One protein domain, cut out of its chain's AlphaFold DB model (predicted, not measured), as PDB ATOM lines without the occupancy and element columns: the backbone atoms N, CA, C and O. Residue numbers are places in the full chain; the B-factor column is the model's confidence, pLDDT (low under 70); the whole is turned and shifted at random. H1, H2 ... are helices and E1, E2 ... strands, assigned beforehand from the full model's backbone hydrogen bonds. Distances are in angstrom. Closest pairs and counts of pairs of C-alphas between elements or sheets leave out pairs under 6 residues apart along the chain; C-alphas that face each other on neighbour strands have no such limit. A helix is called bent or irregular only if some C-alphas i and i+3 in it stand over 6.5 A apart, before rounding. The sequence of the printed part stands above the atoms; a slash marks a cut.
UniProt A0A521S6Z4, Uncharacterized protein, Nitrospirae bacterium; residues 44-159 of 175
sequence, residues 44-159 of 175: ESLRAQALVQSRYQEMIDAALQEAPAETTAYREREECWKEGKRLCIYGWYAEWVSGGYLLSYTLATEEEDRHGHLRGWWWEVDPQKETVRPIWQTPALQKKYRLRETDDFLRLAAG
ATOM      1  N   GLU A  44     287.295 242.480 319.288       71.88
ATOM      2  CA  GLU A  44     287.203 243.877 318.858       71.88
ATOM      3  C   GLU A  44     287.916 244.851 319.807       71.88
ATOM      4  O   GLU A  44     288.531 245.799 319.324       71.88
ATOM      5  N   SER A  45     287.911 244.610 321.127       67.69
ATOM      6  CA  SER A  45     288.638 245.449 322.091       67.69
ATOM      7  C   SER A  45     290.148 245.257 321.968       67.69
ATOM      8  O   SER A  45     290.891 246.236 321.980       67.69
ATOM      9  N   LEU A  46     290.605 244.019 321.753       74.56
ATOM     10  CA  LEU A  46     292.019 243.715 321.498       74.56
ATOM     11  C   LEU A  46     292.506 244.328 320.178       74.56
ATOM     12  O   LEU A  46     293.595 244.898 320.126       74.56
ATOM     13  N   ARG A  47     291.691 244.259 319.117       79.94
ATOM     14  CA  ARG A  47     291.999 244.906 317.832       79.94
ATOM     15  C   ARG A  47     292.039 246.422 317.952       79.94
ATOM     16  O   ARG A  47     292.973 247.035 317.450       79.94
ATOM     17  N   ALA A  48     291.071 247.020 318.641       75.44
ATOM     18  CA  ALA A  48     291.068 248.455 318.894       75.44
ATOM     19  C   ALA A  48     292.313 248.883 319.683       75.44
ATOM     20  O   ALA A  48     292.976 249.842 319.301       75.44
ATOM     21  N   GLN A  49     292.692 248.134 320.724       76.44
ATOM     22  CA  GLN A  49     293.902 248.405 321.496       76.44
ATOM     23  C   GLN A  49     295.166 248.330 320.629       76.44
ATOM     24  O   GLN A  49     295.987 249.244 320.682       76.44
ATOM     25  N   ALA A  50     295.314 247.285 319.810       79.19
ATOM     26  CA  ALA A  50     296.451 247.143 318.902       79.19
ATOM     27  C   ALA A  50     296.505 248.280 317.869       79.19
ATOM     28  O   ALA A  50     297.571 248.843 317.608       79.19
ATOM     29  N   LEU A  51     295.349 248.664 317.326       82.38
ATOM     30  CA  LEU A  51     295.244 249.743 316.354       82.38
ATOM     31  C   LEU A  51     295.672 251.080 316.969       82.38
ATOM     32  O   LEU A  51     296.516 251.769 316.397       82.38
ATOM     33  N   VAL A  52     295.180 251.404 318.167       80.88
ATOM     34  CA  VAL A  52     295.571 252.634 318.869       80.88
ATOM     35  C   VAL A  52     297.048 252.606 319.251       80.88
ATOM     36  O   VAL A  52     297.734 253.603 319.066       80.88
ATOM     37  N   GLN A  53     297.581 251.471 319.712       81.50
ATOM     38  CA  GLN A  53     299.013 251.343 319.999       81.50
ATOM     39  C   GLN A  53     299.876 251.603 318.760       81.50
ATOM     40  O   GLN A  53     300.873 252.314 318.857       81.50
ATOM     41  N   SER A  54     299.485 251.076 317.595       83.44
ATOM     42  CA  SER A  54     300.235 251.280 316.350       83.44
ATOM     43  C   SER A  54     300.165 252.717 315.820       83.44
ATOM     44  O   SER A  54     301.116 253.186 315.203       83.44
ATOM     45  N   ARG A  55     299.058 253.425 316.085       83.25
ATOM     46  CA  ARG A  55     298.782 254.793 315.606       83.25
ATOM     47  C   ARG A  55     299.051 255.874 316.648       83.25
ATOM     48  O   ARG A  55     298.846 257.049 316.368       83.25
ATOM     49  N   TYR A  56     299.507 255.495 317.839       79.62
ATOM     50  CA  TYR A  56     299.594 256.382 318.994       79.62
ATOM     51  C   TYR A  56     300.351 257.678 318.688       79.62
ATOM     52  O   TYR A  56     299.836 258.762 318.940       79.62
ATOM     53  N   GLN A  57     301.548 257.578 318.103       81.56
ATOM     54  CA  GLN A  57     302.359 258.762 317.825       81.56
ATOM     55  C   GLN A  57     301.700 259.673 316.782       81.56
ATOM     56  O   GLN A  57     301.657 260.880 316.980       81.56
ATOM     57  N   GLU A  58     301.105 259.101 315.731       84.88
ATOM     58  CA  GLU A  58     300.384 259.861 314.700       84.88
ATOM     59  C   GLU A  58     299.195 260.629 315.294       84.88
ATOM     60  O   GLU A  58     298.949 261.781 314.937       84.88
ATOM     61  N   MET A  59     298.469 260.008 316.229       81.31
ATOM     62  CA  MET A  59     297.369 260.655 316.944       81.31
ATOM     63  C   MET A  59     297.882 261.838 317.769       81.31
ATOM     64  O   MET A  59     297.347 262.940 317.667       81.31
ATOM     65  N   ILE A  60     298.949 261.638 318.545       78.56
ATOM     66  CA  ILE A  60     299.560 262.704 319.343       78.56
ATOM     67  C   ILE A  60     300.049 263.859 318.462       78.56
ATOM     68  O   ILE A  60     299.762 265.018 318.759       78.56
ATOM     69  N   ASP A  61     300.747 263.556 317.371       82.12
ATOM     70  CA  ASP A  61     301.298 264.566 316.471       82.12
ATOM     71  C   ASP A  61     300.183 265.391 315.817       82.12
ATOM     72  O   ASP A  61     300.277 266.617 315.766       82.12
ATOM     73  N   ALA A  62     299.091 264.746 315.389       80.50
ATOM     74  CA  ALA A  62     297.925 265.431 314.834       80.50
ATOM     75  C   ALA A  62     297.272 266.386 315.845       80.50
ATOM     76  O   ALA A  62     296.858 267.484 315.479       80.50
ATOM     77  N   ALA A  63     297.206 265.999 317.123       76.81
ATOM     78  CA  ALA A  63     296.695 266.879 318.170       76.81
ATOM     79  C   ALA A  63     297.630 268.067 318.436       76.81
ATOM     80  O   ALA A  63     297.173 269.195 318.606       76.81
ATOM     81  N   LEU A  64     298.945 267.828 318.444       77.31
ATOM     82  CA  LEU A  64     299.949 268.854 318.724       77.31
ATOM     83  C   LEU A  64     300.128 269.870 317.589       77.31
ATOM     84  O   LEU A  64     300.480 271.011 317.876       77.31
ATOM     85  N   GLN A  65     299.889 269.492 316.330       76.44
ATOM     86  CA  GLN A  65     299.992 270.403 315.179       76.44
ATOM     87  C   GLN A  65     299.066 271.621 315.288       76.44
ATOM     88  O   GLN A  65     299.440 272.718 314.878       76.44
ATOM     89  N   GLU A  66     297.872 271.429 315.841       68.38
ATOM     90  CA  GLU A  66     296.853 272.474 316.003       68.38
ATOM     91  C   GLU A  66     296.852 273.068 317.421       68.38
ATOM     92  O   GLU A  66     296.072 273.970 317.725       68.38
ATOM     93  N   ALA A  67     297.722 272.568 318.303       72.19
ATOM     94  CA  ALA A  67     297.835 273.036 319.675       72.19
ATOM     95  C   ALA A  67     298.871 274.170 319.808       72.19
ATOM     96  O   ALA A  67     299.827 274.260 319.033       72.19
ATOM     97  N   PRO A  68     298.761 275.020 320.845       69.88
ATOM     98  CA  PRO A  68     299.787 276.014 321.153       69.88
ATOM     99  C   PRO A  68     301.162 275.367 321.371       69.88
ATOM    100  O   PRO A  68     301.252 274.291 321.961       69.88
ATOM    101  N   ALA A  69     302.252 276.058 321.014       71.75
ATOM    102  CA  ALA A  69     303.629 275.554 321.173       71.75
ATOM    103  C   ALA A  69     304.007 275.192 322.631       71.75
ATOM    104  O   ALA A  69     304.944 274.433 322.893       71.75
ATOM    105  N   GLU A  70     303.269 275.729 323.603       67.44
ATOM    106  CA  GLU A  70     303.404 275.470 325.041       67.44
ATOM    107  C   GLU A  70     302.675 274.193 325.500       67.44
ATOM    108  O   GLU A  70     302.637 273.903 326.699       67.44
ATOM    109  N   THR A  71     302.117 273.430 324.560       69.81
ATOM    110  CA  THR A  71     301.440 272.157 324.808       69.81
ATOM    111  C   THR A  71     302.441 271.009 324.836       69.81
ATOM    112  O   THR A  71     303.406 270.962 324.068       69.81
ATOM    113  N   THR A  72     302.224 270.074 325.751       71.25
ATOM    114  CA  THR A  72     302.855 268.754 325.778       71.25
ATOM    115  C   THR A  72     301.794 267.678 325.666       71.25
ATOM    116  O   THR A  72     300.665 267.857 326.119       71.25
ATOM    117  N   ALA A  73     302.170 266.542 325.088       71.56
ATOM    118  CA  ALA A  73     301.315 265.373 325.030       71.56
ATOM    119  C   ALA A  73     302.126 264.129 325.385       71.56
ATOM    120  O   ALA A  73     303.193 263.899 324.816       71.56
ATOM    121  N   TYR A  74     301.650 263.372 326.369       67.50
ATOM    122  CA  TYR A  74     302.336 262.197 326.903       67.50
ATOM    123  C   TYR A  74     301.337 261.106 327.254       67.50
ATOM    124  O   TYR A  74     300.145 261.357 327.439       67.50
ATOM    125  N   ARG A  75     301.850 259.876 327.351       63.16
ATOM    126  CA  ARG A  75     301.041 258.710 327.704       63.16
ATOM    127  C   ARG A  75     300.576 258.801 329.153       63.16
ATOM    128  O   ARG A  75     299.387 258.656 329.418       63.16
ATOM    129  N   GLU A  76     301.522 259.086 330.044       63.97
ATOM    130  CA  GLU A  76     301.302 259.204 331.482       63.97
ATOM    131  C   GLU A  76     301.220 260.673 331.911       63.97
ATOM    132  O   GLU A  76     301.885 261.565 331.367       63.97
ATOM    133  N   ARG A  77     300.402 260.926 332.933       60.69
ATOM    134  CA  ARG A  77     300.151 262.265 333.476       60.69
ATOM    135  C   ARG A  77     301.416 262.921 334.023       60.69
ATOM    136  O   ARG A  77     301.603 264.132 333.885       60.69
ATOM    137  N   GLU A  78     302.249 262.143 334.701       62.97
ATOM    138  CA  GLU A  78     303.434 262.604 335.423       62.97
ATOM    139  C   GLU A  78     304.505 263.119 334.462       62.97
ATOM    140  O   GLU A  78     305.157 264.124 334.746       62.97
ATOM    141  N   GLU A  79     304.635 262.470 333.305       63.84
ATOM    142  CA  GLU A  79     305.595 262.808 332.249       63.84
ATOM    143  C   GLU A  79     305.170 264.040 331.442       63.84
ATOM    144  O   GLU A  79     305.997 264.752 330.867       63.84
ATOM    145  N   CYS A  80     303.864 264.305 331.421       62.22
ATOM    146  CA  CYS A  80     303.267 265.348 330.607       62.22
ATOM    147  C   CYS A  80     303.588 266.767 331.101       62.22
ATOM    148  O   CYS A  80     303.722 267.692 330.298       62.22
ATOM    149  N   TRP A  81     303.763 266.966 332.407       65.00
ATOM    150  CA  TRP A  81     304.011 268.293 332.974       65.00
ATOM    151  C   TRP A  81     305.500 268.645 333.001       65.00
ATOM    152  O   TRP A  81     306.212 268.256 333.926       65.00
ATOM    153  N   LYS A  82     305.945 269.459 332.038       65.31
ATOM    154  CA  LYS A  82     307.319 269.985 331.956       65.31
ATOM    155  C   LYS A  82     307.408 271.466 332.325       65.31
ATOM    156  O   LYS A  82     306.427 272.200 332.232       65.31
ATOM    157  N   GLU A  83     308.596 271.905 332.731       63.12
ATOM    158  CA  GLU A  83     308.879 273.319 332.989       63.12
ATOM    159  C   GLU A  83     308.670 274.158 331.714       63.12
ATOM    160  O   GLU A  83     309.025 273.732 330.615       63.12
ATOM    161  N   GLY A  84     308.021 275.319 331.848       60.75
ATOM    162  CA  GLY A  84     307.677 276.194 330.718       60.75
ATOM    163  C   GLY A  84     306.503 275.723 329.845       60.75
ATOM    164  O   GLY A  84     306.196 276.372 328.848       60.75
ATOM    165  N   LYS A  85     305.833 274.616 330.195       63.25
ATOM    166  CA  LYS A  85     304.656 274.101 329.476       63.25
ATOM    167  C   LYS A  85     303.376 274.390 330.250       63.25
ATOM    168  O   LYS A  85     303.331 274.261 331.473       63.25
ATOM    169  N   ARG A  86     302.346 274.818 329.521       60.72
ATOM    170  CA  ARG A  86     301.108 275.385 330.085       60.72
ATOM    171  C   ARG A  86     299.877 274.537 329.796       60.72
ATOM    172  O   ARG A  86     298.909 274.601 330.544       60.72
ATOM    173  N   LEU A  87     299.941 273.712 328.755       63.62
ATOM    174  CA  LEU A  87     298.897 272.763 328.393       63.62
ATOM    175  C   LEU A  87     299.491 271.367 328.340       63.62
ATOM    176  O   LEU A  87     300.633 271.181 327.923       63.62
ATOM    177  N   CYS A  88     298.714 270.395 328.788       65.75
ATOM    178  CA  CYS A  88     299.169 269.032 328.937       65.75
ATOM    179  C   CYS A  88     298.022 268.088 328.574       65.75
ATOM    180  O   CYS A  88     296.957 268.104 329.195       65.75
ATOM    181  N   ILE A  89     298.256 267.316 327.519       67.69
ATOM    182  CA  ILE A  89     297.350 266.338 326.935       67.69
ATOM    183  C   ILE A  89     297.818 264.957 327.420       67.69
ATOM    184  O   ILE A  89     298.909 264.507 327.067       67.69
ATOM    185  N   TYR A  90     297.032 264.294 328.264       59.59
ATOM    186  CA  TYR A  90     297.320 262.942 328.753       59.59
ATOM    187  C   TYR A  90     296.025 262.223 329.110       59.59
ATOM    188  O   TYR A  90     294.979 262.850 329.264       59.59
ATOM    189  N   GLY A  91     296.127 260.914 329.332       54.38
ATOM    190  CA  GLY A  91     294.983 260.099 329.714       54.38
ATOM    191  C   GLY A  91     294.121 259.748 328.508       54.38
ATOM    192  O   GLY A  91     293.967 260.519 327.565       54.38
ATOM    193  N   TRP A  92     293.632 258.513 328.516       63.12
ATOM    194  CA  TRP A  92     292.832 257.964 327.435       63.12
ATOM    195  C   TRP A  92     291.453 257.744 328.025       63.12
ATOM    196  O   TRP A  92     291.255 256.826 328.820       63.12
ATOM    197  N   TYR A  93     290.499 258.592 327.666       63.06
ATOM    198  CA  TYR A  93     289.103 258.246 327.878       63.06
ATOM    199  C   TYR A  93     288.648 257.424 326.678       63.06
ATOM    200  O   TYR A  93     288.784 257.892 325.552       63.06
ATOM    201  N   ALA A  94     288.148 256.211 326.908       66.75
ATOM    202  CA  ALA A  94     287.639 255.343 325.854       66.75
ATOM    203  C   ALA A  94     286.196 254.922 326.154       66.75
ATOM    204  O   ALA A  94     285.916 254.377 327.222       66.75
ATOM    205  N   GLU A  95     285.293 255.116 325.198       64.88
ATOM    206  CA  GLU A  95     283.914 254.629 325.277       64.88
ATOM    207  C   GLU A  95     283.497 253.924 323.982       64.88
ATOM    208  O   GLU A  95     283.972 254.255 322.900       64.88
ATOM    209  N   TRP A  96     282.611 252.931 324.072       64.94
ATOM    210  CA  TRP A  96     282.051 252.267 322.893       64.94
ATOM    211  C   TRP A  96     280.731 252.926 322.498       64.94
ATOM    212  O   TRP A  96     279.745 252.833 323.230       64.94
ATOM    213  N   VAL A  97     280.686 253.554 321.323       68.00
ATOM    214  CA  VAL A  97     279.512 254.287 320.837       68.00
ATOM    215  C   VAL A  97     279.310 254.039 319.347       68.00
ATOM    216  O   VAL A  97     280.207 254.223 318.526       68.00
ATOM    217  N   SER A  98     278.081 253.677 318.967       64.81
ATOM    218  CA  SER A  98     277.656 253.551 317.561       64.81
ATOM    219  C   SER A  98     278.557 252.651 316.693       64.81
ATOM    220  O   SER A  98     278.853 252.991 315.545       64.81
ATOM    221  N   GLY A  99     278.987 251.505 317.237       65.88
ATOM    222  CA  GLY A  99     279.757 250.487 316.507       65.88
ATOM    223  C   GLY A  99     281.260 250.764 316.384       65.88
ATOM    224  O   GLY A  99     281.918 250.124 315.572       65.88
ATOM    225  N   GLY A 100     281.797 251.707 317.161       63.66
ATOM    226  CA  GLY A 100     283.234 251.957 317.269       63.66
ATOM    227  C   GLY A 100     283.612 252.460 318.658       63.66
ATOM    228  O   GLY A 100     282.741 252.725 319.491       63.66
ATOM    229  N   TYR A 101     284.913 252.601 318.903       68.50
ATOM    230  CA  TYR A 101     285.425 253.241 320.110       68.50
ATOM    231  C   TYR A 101     285.646 254.732 319.860       68.50
ATOM    232  O   TYR A 101     286.213 255.123 318.844       68.50
ATOM    233  N   LEU A 102     285.214 255.565 320.794       62.16
ATOM    234  CA  LEU A 102     285.616 256.957 320.889       62.16
ATOM    235  C   LEU A 102     286.762 257.046 321.881       62.16
ATOM    236  O   LEU A 102     286.625 256.568 323.003       62.16
ATOM    237  N   LEU A 103     287.876 257.637 321.462       68.94
ATOM    238  CA  LEU A 103     289.001 257.937 322.334       68.94
ATOM    239  C   LEU A 103     289.162 259.445 322.457       68.94
ATOM    240  O   LEU A 103     289.227 260.130 321.443       68.94
ATOM    241  N   SER A 104     289.278 259.954 323.676       67.12
ATOM    242  CA  SER A 104     289.598 261.353 323.947       67.12
ATOM    243  C   SER A 104     290.919 261.456 324.682       67.12
ATOM    244  O   SER A 104     291.143 260.738 325.661       67.12
ATOM    245  N   TYR A 105     291.743 262.402 324.244       65.19
ATOM    246  CA  TYR A 105     292.813 262.940 325.066       65.19
ATOM    247  C   TYR A 105     292.302 264.243 325.660       65.19
ATOM    248  O   TYR A 105     292.336 265.317 325.049       65.19
ATOM    249  N   THR A 106     291.720 264.104 326.841       56.31
ATOM    250  CA  THR A 106     291.061 265.204 327.524       56.31
ATOM    251  C   THR A 106     292.124 266.128 328.103       56.31
ATOM    252  O   THR A 106     293.145 265.677 328.627       56.31
ATOM    253  N   LEU A 107     291.888 267.438 328.029       52.25
ATOM    254  CA  LEU A 107     292.656 268.381 328.826       52.25
ATOM    255  C   LEU A 107     292.545 267.949 330.278       52.25
ATOM    256  O   LEU A 107     291.454 267.805 330.828       52.25
ATOM    257  N   ALA A 108     293.703 267.724 330.867       47.38
ATOM    258  CA  ALA A 108     293.914 267.573 332.282       47.38
ATOM    259  C   ALA A 108     293.036 268.539 333.095       47.38
ATOM    260  O   ALA A 108     293.464 269.670 333.281       47.38
ATOM    261  N   THR A 109     291.847 268.113 333.547       38.56
ATOM    262  CA  THR A 109     291.451 268.095 334.973       38.56
ATOM    263  C   THR A 109     289.994 267.808 335.301       38.56
ATOM    264  O   THR A 109     289.684 267.734 336.484       38.56
ATOM    265  N   GLU A 110     289.110 267.567 334.343       40.25
ATOM    266  CA  GLU A 110     287.722 267.226 334.686       40.25
ATOM    267  C   GLU A 110     287.338 265.892 334.052       40.25
ATOM    268  O   GLU A 110     286.820 265.815 332.944       40.25
ATOM    269  N   GLU A 111     287.647 264.821 334.784       37.88
ATOM    270  CA  GLU A 111     287.367 263.416 334.454       37.88
ATOM    271  C   GLU A 111     285.853 263.083 334.475       37.88
ATOM    272  O   GLU A 111     285.452 261.957 334.174       37.88
ATOM    273  N   GLU A 112     284.996 264.056 334.812       39.41
ATOM    274  CA  GLU A 112     283.574 263.834 335.106       39.41
ATOM    275  C   GLU A 112     282.579 264.326 334.042       39.41
ATOM    276  O   GLU A 112     281.396 263.999 334.145       39.41
ATOM    277  N   ASP A 113     282.993 265.024 332.979       40.28
ATOM    278  CA  ASP A 113     282.012 265.604 332.047       40.28
ATOM    279  C   ASP A 113     281.740 264.716 330.816       40.28
ATOM    280  O   ASP A 113     282.397 264.787 329.778       40.28
ATOM    281  N   ARG A 114     280.769 263.809 330.975       46.06
ATOM    282  CA  ARG A 114     280.493 262.665 330.081       46.06
ATOM    283  C   ARG A 114     279.521 262.922 328.913       46.06
ATOM    284  O   ARG A 114     279.011 261.957 328.356       46.06
ATOM    285  N   HIS A 115     279.159 264.164 328.564       51.25
ATOM    286  CA  HIS A 115     277.989 264.377 327.687       51.25
ATOM    287  C   HIS A 115     278.186 265.446 326.599       51.25
ATOM    288  O   HIS A 115     278.003 266.629 326.839       51.25
ATOM    289  N   GLY A 116     278.446 265.018 325.355       51.62
ATOM    290  CA  GLY A 116     278.124 265.801 324.146       51.62
ATOM    291  C   GLY A 116     279.016 267.007 323.824       51.62
ATOM    292  O   GLY A 116     278.638 267.827 322.982       51.62
ATOM    293  N   HIS A 117     280.190 267.121 324.444       58.91
ATOM    294  CA  HIS A 117     281.080 268.275 324.312       58.91
ATOM    295  C   HIS A 117     282.499 267.875 323.862       58.91
ATOM    296  O   HIS A 117     283.116 266.999 324.462       58.91
ATOM    297  N   LEU A 118     283.055 268.547 322.844       54.88
ATOM    298  CA  LEU A 118     284.479 268.471 322.492       54.88
ATOM    299  C   LEU A 118     285.248 269.461 323.369       54.88
ATOM    300  O   LEU A 118     285.270 270.655 323.084       54.88
ATOM    301  N   ARG A 119     285.867 268.957 324.442       62.34
ATOM    302  CA  ARG A 119     286.799 269.701 325.316       62.34
ATOM    303  C   ARG A 119     288.268 269.324 325.088       62.34
ATOM    304  O   ARG A 119     289.125 269.643 325.899       62.34
ATOM    305  N   GLY A 120     288.560 268.589 324.024       69.19
ATOM    306  CA  GLY A 120     289.876 268.036 323.733       69.19
ATOM    307  C   GLY A 120     289.881 267.381 322.361       69.19
ATOM    308  O   GLY A 120     288.936 267.538 321.585       69.19
ATOM    309  N   TRP A 121     290.930 266.628 322.071       77.00
ATOM    310  CA  TRP A 121     291.053 265.917 320.807       77.00
ATOM    311  C   TRP A 121     290.372 264.551 320.931       77.00
ATOM    312  O   TRP A 121     290.631 263.807 321.875       77.00
ATOM    313  N   TRP A 122     289.461 264.251 320.004       80.88
ATOM    314  CA  TRP A 122     288.667 263.020 319.981       80.88
ATOM    315  C   TRP A 122     288.914 262.226 318.702       80.88
ATOM    316  O   TRP A 122     288.874 262.785 317.609       80.88
ATOM    317  N   TRP A 123     289.074 260.914 318.817       83.19
ATOM    318  CA  TRP A 123     289.260 259.990 317.707       83.19
ATOM    319  C   TRP A 123     288.173 258.929 317.690       83.19
ATOM    320  O   TRP A 123     287.795 258.387 318.724       83.19
ATOM    321  N   GLU A 124     287.712 258.586 316.496       87.25
ATOM    322  CA  GLU A 124     286.949 257.370 316.269       87.25
ATOM    323  C   GLU A 124     287.920 256.251 315.891       87.25
ATOM    324  O   GLU A 124     288.705 256.392 314.954       87.25
ATOM    325  N   VAL A 125     287.840 255.135 316.604       84.00
ATOM    326  CA  VAL A 125     288.569 253.899 316.341       84.00
ATOM    327  C   VAL A 125     287.548 252.858 315.900       84.00
ATOM    328  O   VAL A 125     286.731 252.381 316.690       84.00
ATOM    329  N   ASP A 126     287.580 252.523 314.615       87.88
ATOM    330  CA  ASP A 126     286.721 251.510 314.006       87.88
ATOM    331  C   ASP A 126     287.545 250.221 313.829       87.88
ATOM    332  O   ASP A 126     288.340 250.131 312.887       87.88
ATOM    333  N   PRO A 127     287.404 249.223 314.725       82.38
ATOM    334  CA  PRO A 127     288.182 247.987 314.653       82.38
ATOM    335  C   PRO A 127     287.756 247.070 313.500       82.38
ATOM    336  O   PRO A 127     288.474 246.121 313.196       82.38
ATOM    337  N   GLN A 128     286.598 247.313 312.873       85.75
ATOM    338  CA  GLN A 128     286.137 246.534 311.720       85.75
ATOM    339  C   GLN A 128     286.740 247.058 310.419       85.75
ATOM    340  O   GLN A 128     287.076 246.270 309.539       85.75
ATOM    341  N   LYS A 129     286.883 248.383 310.304       87.81
ATOM    342  CA  LYS A 129     287.533 249.036 309.158       87.81
ATOM    343  C   LYS A 129     289.031 249.269 309.348       87.81
ATOM    344  O   LYS A 129     289.679 249.734 308.418       87.81
ATOM    345  N   GLU A 130     289.555 248.982 310.537       88.19
ATOM    346  CA  GLU A 130     290.947 249.226 310.931       88.19
ATOM    347  C   GLU A 130     291.374 250.695 310.763       88.19
ATOM    348  O   GLU A 130     292.501 251.010 310.382       88.19
ATOM    349  N   THR A 131     290.461 251.624 311.062       88.94
ATOM    350  CA  THR A 131     290.706 253.065 310.911       88.94
ATOM    351  C   THR A 131     290.703 253.798 312.241       88.94
ATOM    352  O   THR A 131     289.872 253.519 313.105       88.94
ATOM    353  N   VAL A 132     291.571 254.805 312.347       86.44
ATOM    354  CA  VAL A 132     291.571 255.809 313.417       86.44
ATOM    355  C   VAL A 132     291.375 257.173 312.774       86.44
ATOM    356  O   VAL A 132     292.128 257.532 311.870       86.44
ATOM    357  N   ARG A 133     290.345 257.919 313.184       88.62
ATOM    358  CA  ARG A 133     289.955 259.173 312.523       88.62
ATOM    359  C   ARG A 133     289.774 260.316 313.520       88.62
ATOM    360  O   ARG A 133     289.025 260.134 314.477       88.62
ATOM    361  N   PRO A 134     290.386 261.491 313.291       86.25
ATOM    362  CA  PRO A 134     290.180 262.666 314.130       86.25
ATOM    363  C   PRO A 134     288.761 263.216 313.935       86.25
ATOM    364  O   PRO A 134     288.346 263.578 312.830       86.25
ATOM    365  N   ILE A 135     287.987 263.265 315.017       84.25
ATOM    366  CA  ILE A 135     286.579 263.672 314.987       84.25
ATOM    367  C   ILE A 135     286.452 265.179 314.806       84.25
ATOM    368  O   ILE A 135     285.612 265.618 314.025       84.25
ATOM    369  N   TRP A 136     287.306 265.971 315.459       80.12
ATOM    370  CA  TRP A 136     287.272 267.433 315.359       80.12
ATOM    371  C   TRP A 136     287.579 267.922 313.932       80.12
ATOM    372  O   TRP A 136     286.958 268.868 313.470       80.12
ATOM    373  N   GLN A 137     288.412 267.207 313.170       83.06
ATOM    374  CA  GLN A 137     288.689 267.526 311.758       83.06
ATOM    375  C   GLN A 137     287.613 267.011 310.790       83.06
ATOM    376  O   GLN A 137     287.661 267.296 309.595       83.06
ATOM    377  N   THR A 138     286.633 266.237 311.273       86.38
ATOM    378  CA  THR A 138     285.643 265.578 310.417       86.38
ATOM    379  C   THR A 138     284.217 265.973 310.822       86.38
ATOM    380  O   THR A 138     283.597 265.278 311.632       86.38
ATOM    381  N   PRO A 139     283.615 267.019 310.212       85.62
ATOM    382  CA  PRO A 139     282.269 267.495 310.567       85.62
ATOM    383  C   PRO A 139     281.184 266.407 310.543       85.62
ATOM    384  O   PRO A 139     280.255 266.406 311.351       85.62
ATOM    385  N   ALA A 140     281.315 265.428 309.640       87.25
ATOM    386  CA  ALA A 140     280.417 264.277 309.578       87.25
ATOM    387  C   ALA A 140     280.496 263.393 310.839       87.25
ATOM    388  O   ALA A 140     279.461 262.921 311.312       87.25
ATOM    389  N   LEU A 141     281.694 263.192 311.403       85.31
ATOM    390  CA  LEU A 141     281.884 262.453 312.653       85.31
ATOM    391  C   LEU A 141     281.398 263.269 313.850       85.31
ATOM    392  O   LEU A 141     280.691 262.715 314.688       85.31
ATOM    393  N   GLN A 142     281.668 264.580 313.894       82.62
ATOM    394  CA  GLN A 142     281.124 265.447 314.947       82.62
ATOM    395  C   GLN A 142     279.589 265.335 315.016       82.62
ATOM    396  O   GLN A 142     279.018 265.088 316.080       82.62
ATOM    397  N   LYS A 143     278.915 265.403 313.857       85.19
ATOM    398  CA  LYS A 143     277.457 265.229 313.752       85.19
ATOM    399  C   LYS A 143     277.000 263.815 314.125       85.19
ATOM    400  O   LYS A 143     276.004 263.685 314.837       85.19
ATOM    401  N   LYS A 144     277.704 262.769 313.667       84.12
ATOM    402  CA  LYS A 144     277.415 261.356 313.998       84.12
ATOM    403  C   LYS A 144     277.386 261.142 315.512       84.12
ATOM    404  O   LYS A 144     276.457 260.519 316.018       84.12
ATOM    405  N   TYR A 145     278.368 261.703 316.214       78.31
ATOM    406  CA  TYR A 145     278.528 261.564 317.661       78.31
ATOM    407  C   TYR A 145     277.849 262.669 318.474       78.31
ATOM    408  O   TYR A 145     277.899 262.648 319.699       78.31
ATOM    409  N   ARG A 146     277.157 263.605 317.807       80.62
ATOM    410  CA  ARG A 146     276.470 264.754 318.424       80.62
ATOM    411  C   ARG A 146     277.386 265.582 319.329       80.62
ATOM    412  O   ARG A 146     276.920 266.156 320.312       80.62
ATOM    413  N   LEU A 147     278.671 265.638 318.999       73.94
ATOM    414  CA  LEU A 147     279.649 266.379 319.777       73.94
ATOM    415  C   LEU A 147     279.605 267.852 319.365       73.94
ATOM    416  O   LEU A 147     279.550 268.167 318.177       73.94
ATOM    417  N   ARG A 148     279.595 268.746 320.354       74.75
ATOM    418  CA  ARG A 148     279.639 270.200 320.156       74.75
ATOM    419  C   ARG A 148     280.956 270.748 320.675       74.75
ATOM    420  O   ARG A 148     281.318 270.459 321.812       74.75
ATOM    421  N   GLU A 149     281.639 271.552 319.876       73.25
ATOM    422  CA  GLU A 149     282.831 272.278 320.318       73.25
ATOM    423  C   GLU A 149     282.497 273.186 321.501       73.25
ATOM    424  O   GLU A 149     281.460 273.852 321.513       73.25
ATOM    425  N   THR A 150     283.339 273.157 322.534       71.50
ATOM    426  CA  THR A 150     283.224 274.103 323.643       71.50
ATOM    427  C   THR A 150     284.045 275.348 323.360       71.50
ATOM    428  O   THR A 150     285.078 275.284 322.689       71.50
ATOM    429  N   ASP A 151     283.632 276.476 323.936       66.00
ATOM    430  CA  ASP A 151     284.396 277.724 323.860       66.00
ATOM    431  C   ASP A 151     285.831 277.542 324.375       66.00
ATOM    432  O   ASP A 151     286.760 278.132 323.831       66.00
ATOM    433  N   ASP A 152     286.039 276.687 325.382       65.56
ATOM    434  CA  ASP A 152     287.375 276.340 325.873       65.56
ATOM    435  C   ASP A 152     288.220 275.635 324.802       65.56
ATOM    436  O   ASP A 152     289.371 276.009 324.595       65.56
ATOM    437  N   PHE A 153     287.662 274.645 324.093       71.38
ATOM    438  CA  PHE A 153     288.373 273.947 323.020       71.38
ATOM    439  C   PHE A 153     288.699 274.892 321.861       71.38
ATOM    440  O   PHE A 153     289.844 274.941 321.418       71.38
ATOM    441  N   LEU A 154     287.729 275.708 321.441       70.38
ATOM    442  CA  LEU A 154     287.916 276.724 320.405       70.38
ATOM    443  C   LEU A 154     289.002 277.733 320.780       70.38
ATOM    444  O   LEU A 154     289.866 278.052 319.966       70.38
ATOM    445  N   ARG A 155     288.996 278.222 322.025       67.50
ATOM    446  CA  ARG A 155     290.018 279.144 322.534       67.50
ATOM    447  C   ARG A 155     291.401 278.505 322.548       67.50
ATOM    448  O   ARG A 155     292.365 279.175 322.191       67.50
ATOM    449  N   LEU A 156     291.504 277.237 322.932       67.06
ATOM    450  CA  LEU A 156     292.777 276.519 322.971       67.06
ATOM    451  C   LEU A 156     293.317 276.216 321.572       67.06
ATOM    452  O   LEU A 156     294.492 276.479 321.326       67.06
ATOM    453  N   ALA A 157     292.466 275.764 320.650       66.06
ATOM    454  CA  ALA A 157     292.810 275.590 319.239       66.06
ATOM    455  C   ALA A 157     293.199 276.923 318.571       66.06
ATOM    456  O   ALA A 157     294.092 276.973 317.731       66.06
ATOM    457  N   ALA A 158     292.585 278.035 318.989       64.50
ATOM    458  CA  ALA A 158     292.912 279.379 318.514       64.50
ATOM    459  C   ALA A 158     294.133 280.021 319.207       64.50
ATOM    460  O   ALA A 158     294.444 281.184 318.943       64.50
ATOM    461  N   GLY A 159     294.825 279.316 320.111       57.41
ATOM    462  CA  GLY A 159     296.017 279.845 320.784       57.41
ATOM    463  C   GLY A 159     295.755 280.872 321.890       57.41
ATOM    464  O   GLY A 159     296.677 281.581 322.299       57.41
TER     465      GLY A 159
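Overview. This is residues 44 to 159 of the 175 residues of an uncharacterized protein of Nitrospirae bacterium (UniProt A0A521S6Z4). A strongly twisted sheet of four strands, E3 E4 E5 E6, has the bent helix H1 over one face, its arms H1a and H1b making a corner. Beside the second arm, H1b, a pair of short strands, E1 and E2, with the small helix H2 extends the body at one end, while the short helices H3 and H4 only graze the large sheet. You are reading 116 residues with four named helices and six named strands, in the order H1 E1 H2 E2 E3 E4 E5 E6 H3 H4; the large sheet is antiparallel, the small one parallel, and the class is mixed, helices and strands. The whole is compact, with a radius of gyration of the C-alphas of 13.7 A and spans of 41 by 28 by 26 A.

Arrangement. Begin with E3, residues 93 to 97, E4, 100 to 106, E5, 120 to 126, and E6, 131 to 134: they form a meander, each strand the antiparallel neighbour of the one before, and each successive pair is a hairpin. Look for N 95 and O 102 at 2.9 A, N 103 and O 123 at 2.8 A, and N 124 and O 133 at 2.9 A, within hydrogen-bond range. H1, residues 44 to 65, was assigned as one helix by its hydrogen bonds but is bent: C-alphas 54 and 57 are 7.9 A apart, and its arms H1a, residues 44 to 54, and H1b, residues 57 to 65, stand at a steep tilt of 63 degrees. Both arms are on the same face of the sheet, two layers: H1a lies over E5 and E6 at a height of 9.1 A, and H1b over E5 at 9.4 A. The closest C-alphas of H1a and E5 are those of Ala 48 and Val 125, 6.5 A. E1, residues 71 to 73, H2, 77 to 80, and E2, 87 to 89, make a strand-helix-strand unit, two parallel neighbour strands with a helix between, with a right-handed crossover; N 72 and O 87 are 2.9 A apart, within hydrogen-bond range. Ile 60 of H1b and Ala 73 of E1 have the closest C-alphas of that pair, 6.5 A. H3, residues 139 to 144, and H4, residues 151 to 157, are apart; the closest C-alphas of E5 and H4 are those of Gly 120 and Phe 153, 6.1 A. In H1a, H1b, H3 and H4 every O i to N i+4 pair is within hydrogen-bond range; H2 is too short for one.

Along the chain. Find C-alpha 44 at (287.203, 243.877, 318.858), from which H1a runs 15.2 A; H1b is 12.2 A long. E4 starts at C-alpha 100, (283.234, 251.957, 317.269), and is 18.5 A long; E5 is 19.4 A, E3 12.5 A and E6 10.1 A. H4 ends at C-alpha 157, (292.810, 275.590, 319.239).

Size, cuts and confidence. The C-alphas farthest apart are those of Gly 84 and Gln 128, 41.3 A. The printed part has no cut, and the link E4 to E5, residues 107 to 119, is long. The mean pLDDT of the printed part is 70.5, and residues 74 to 120 are among those under 70.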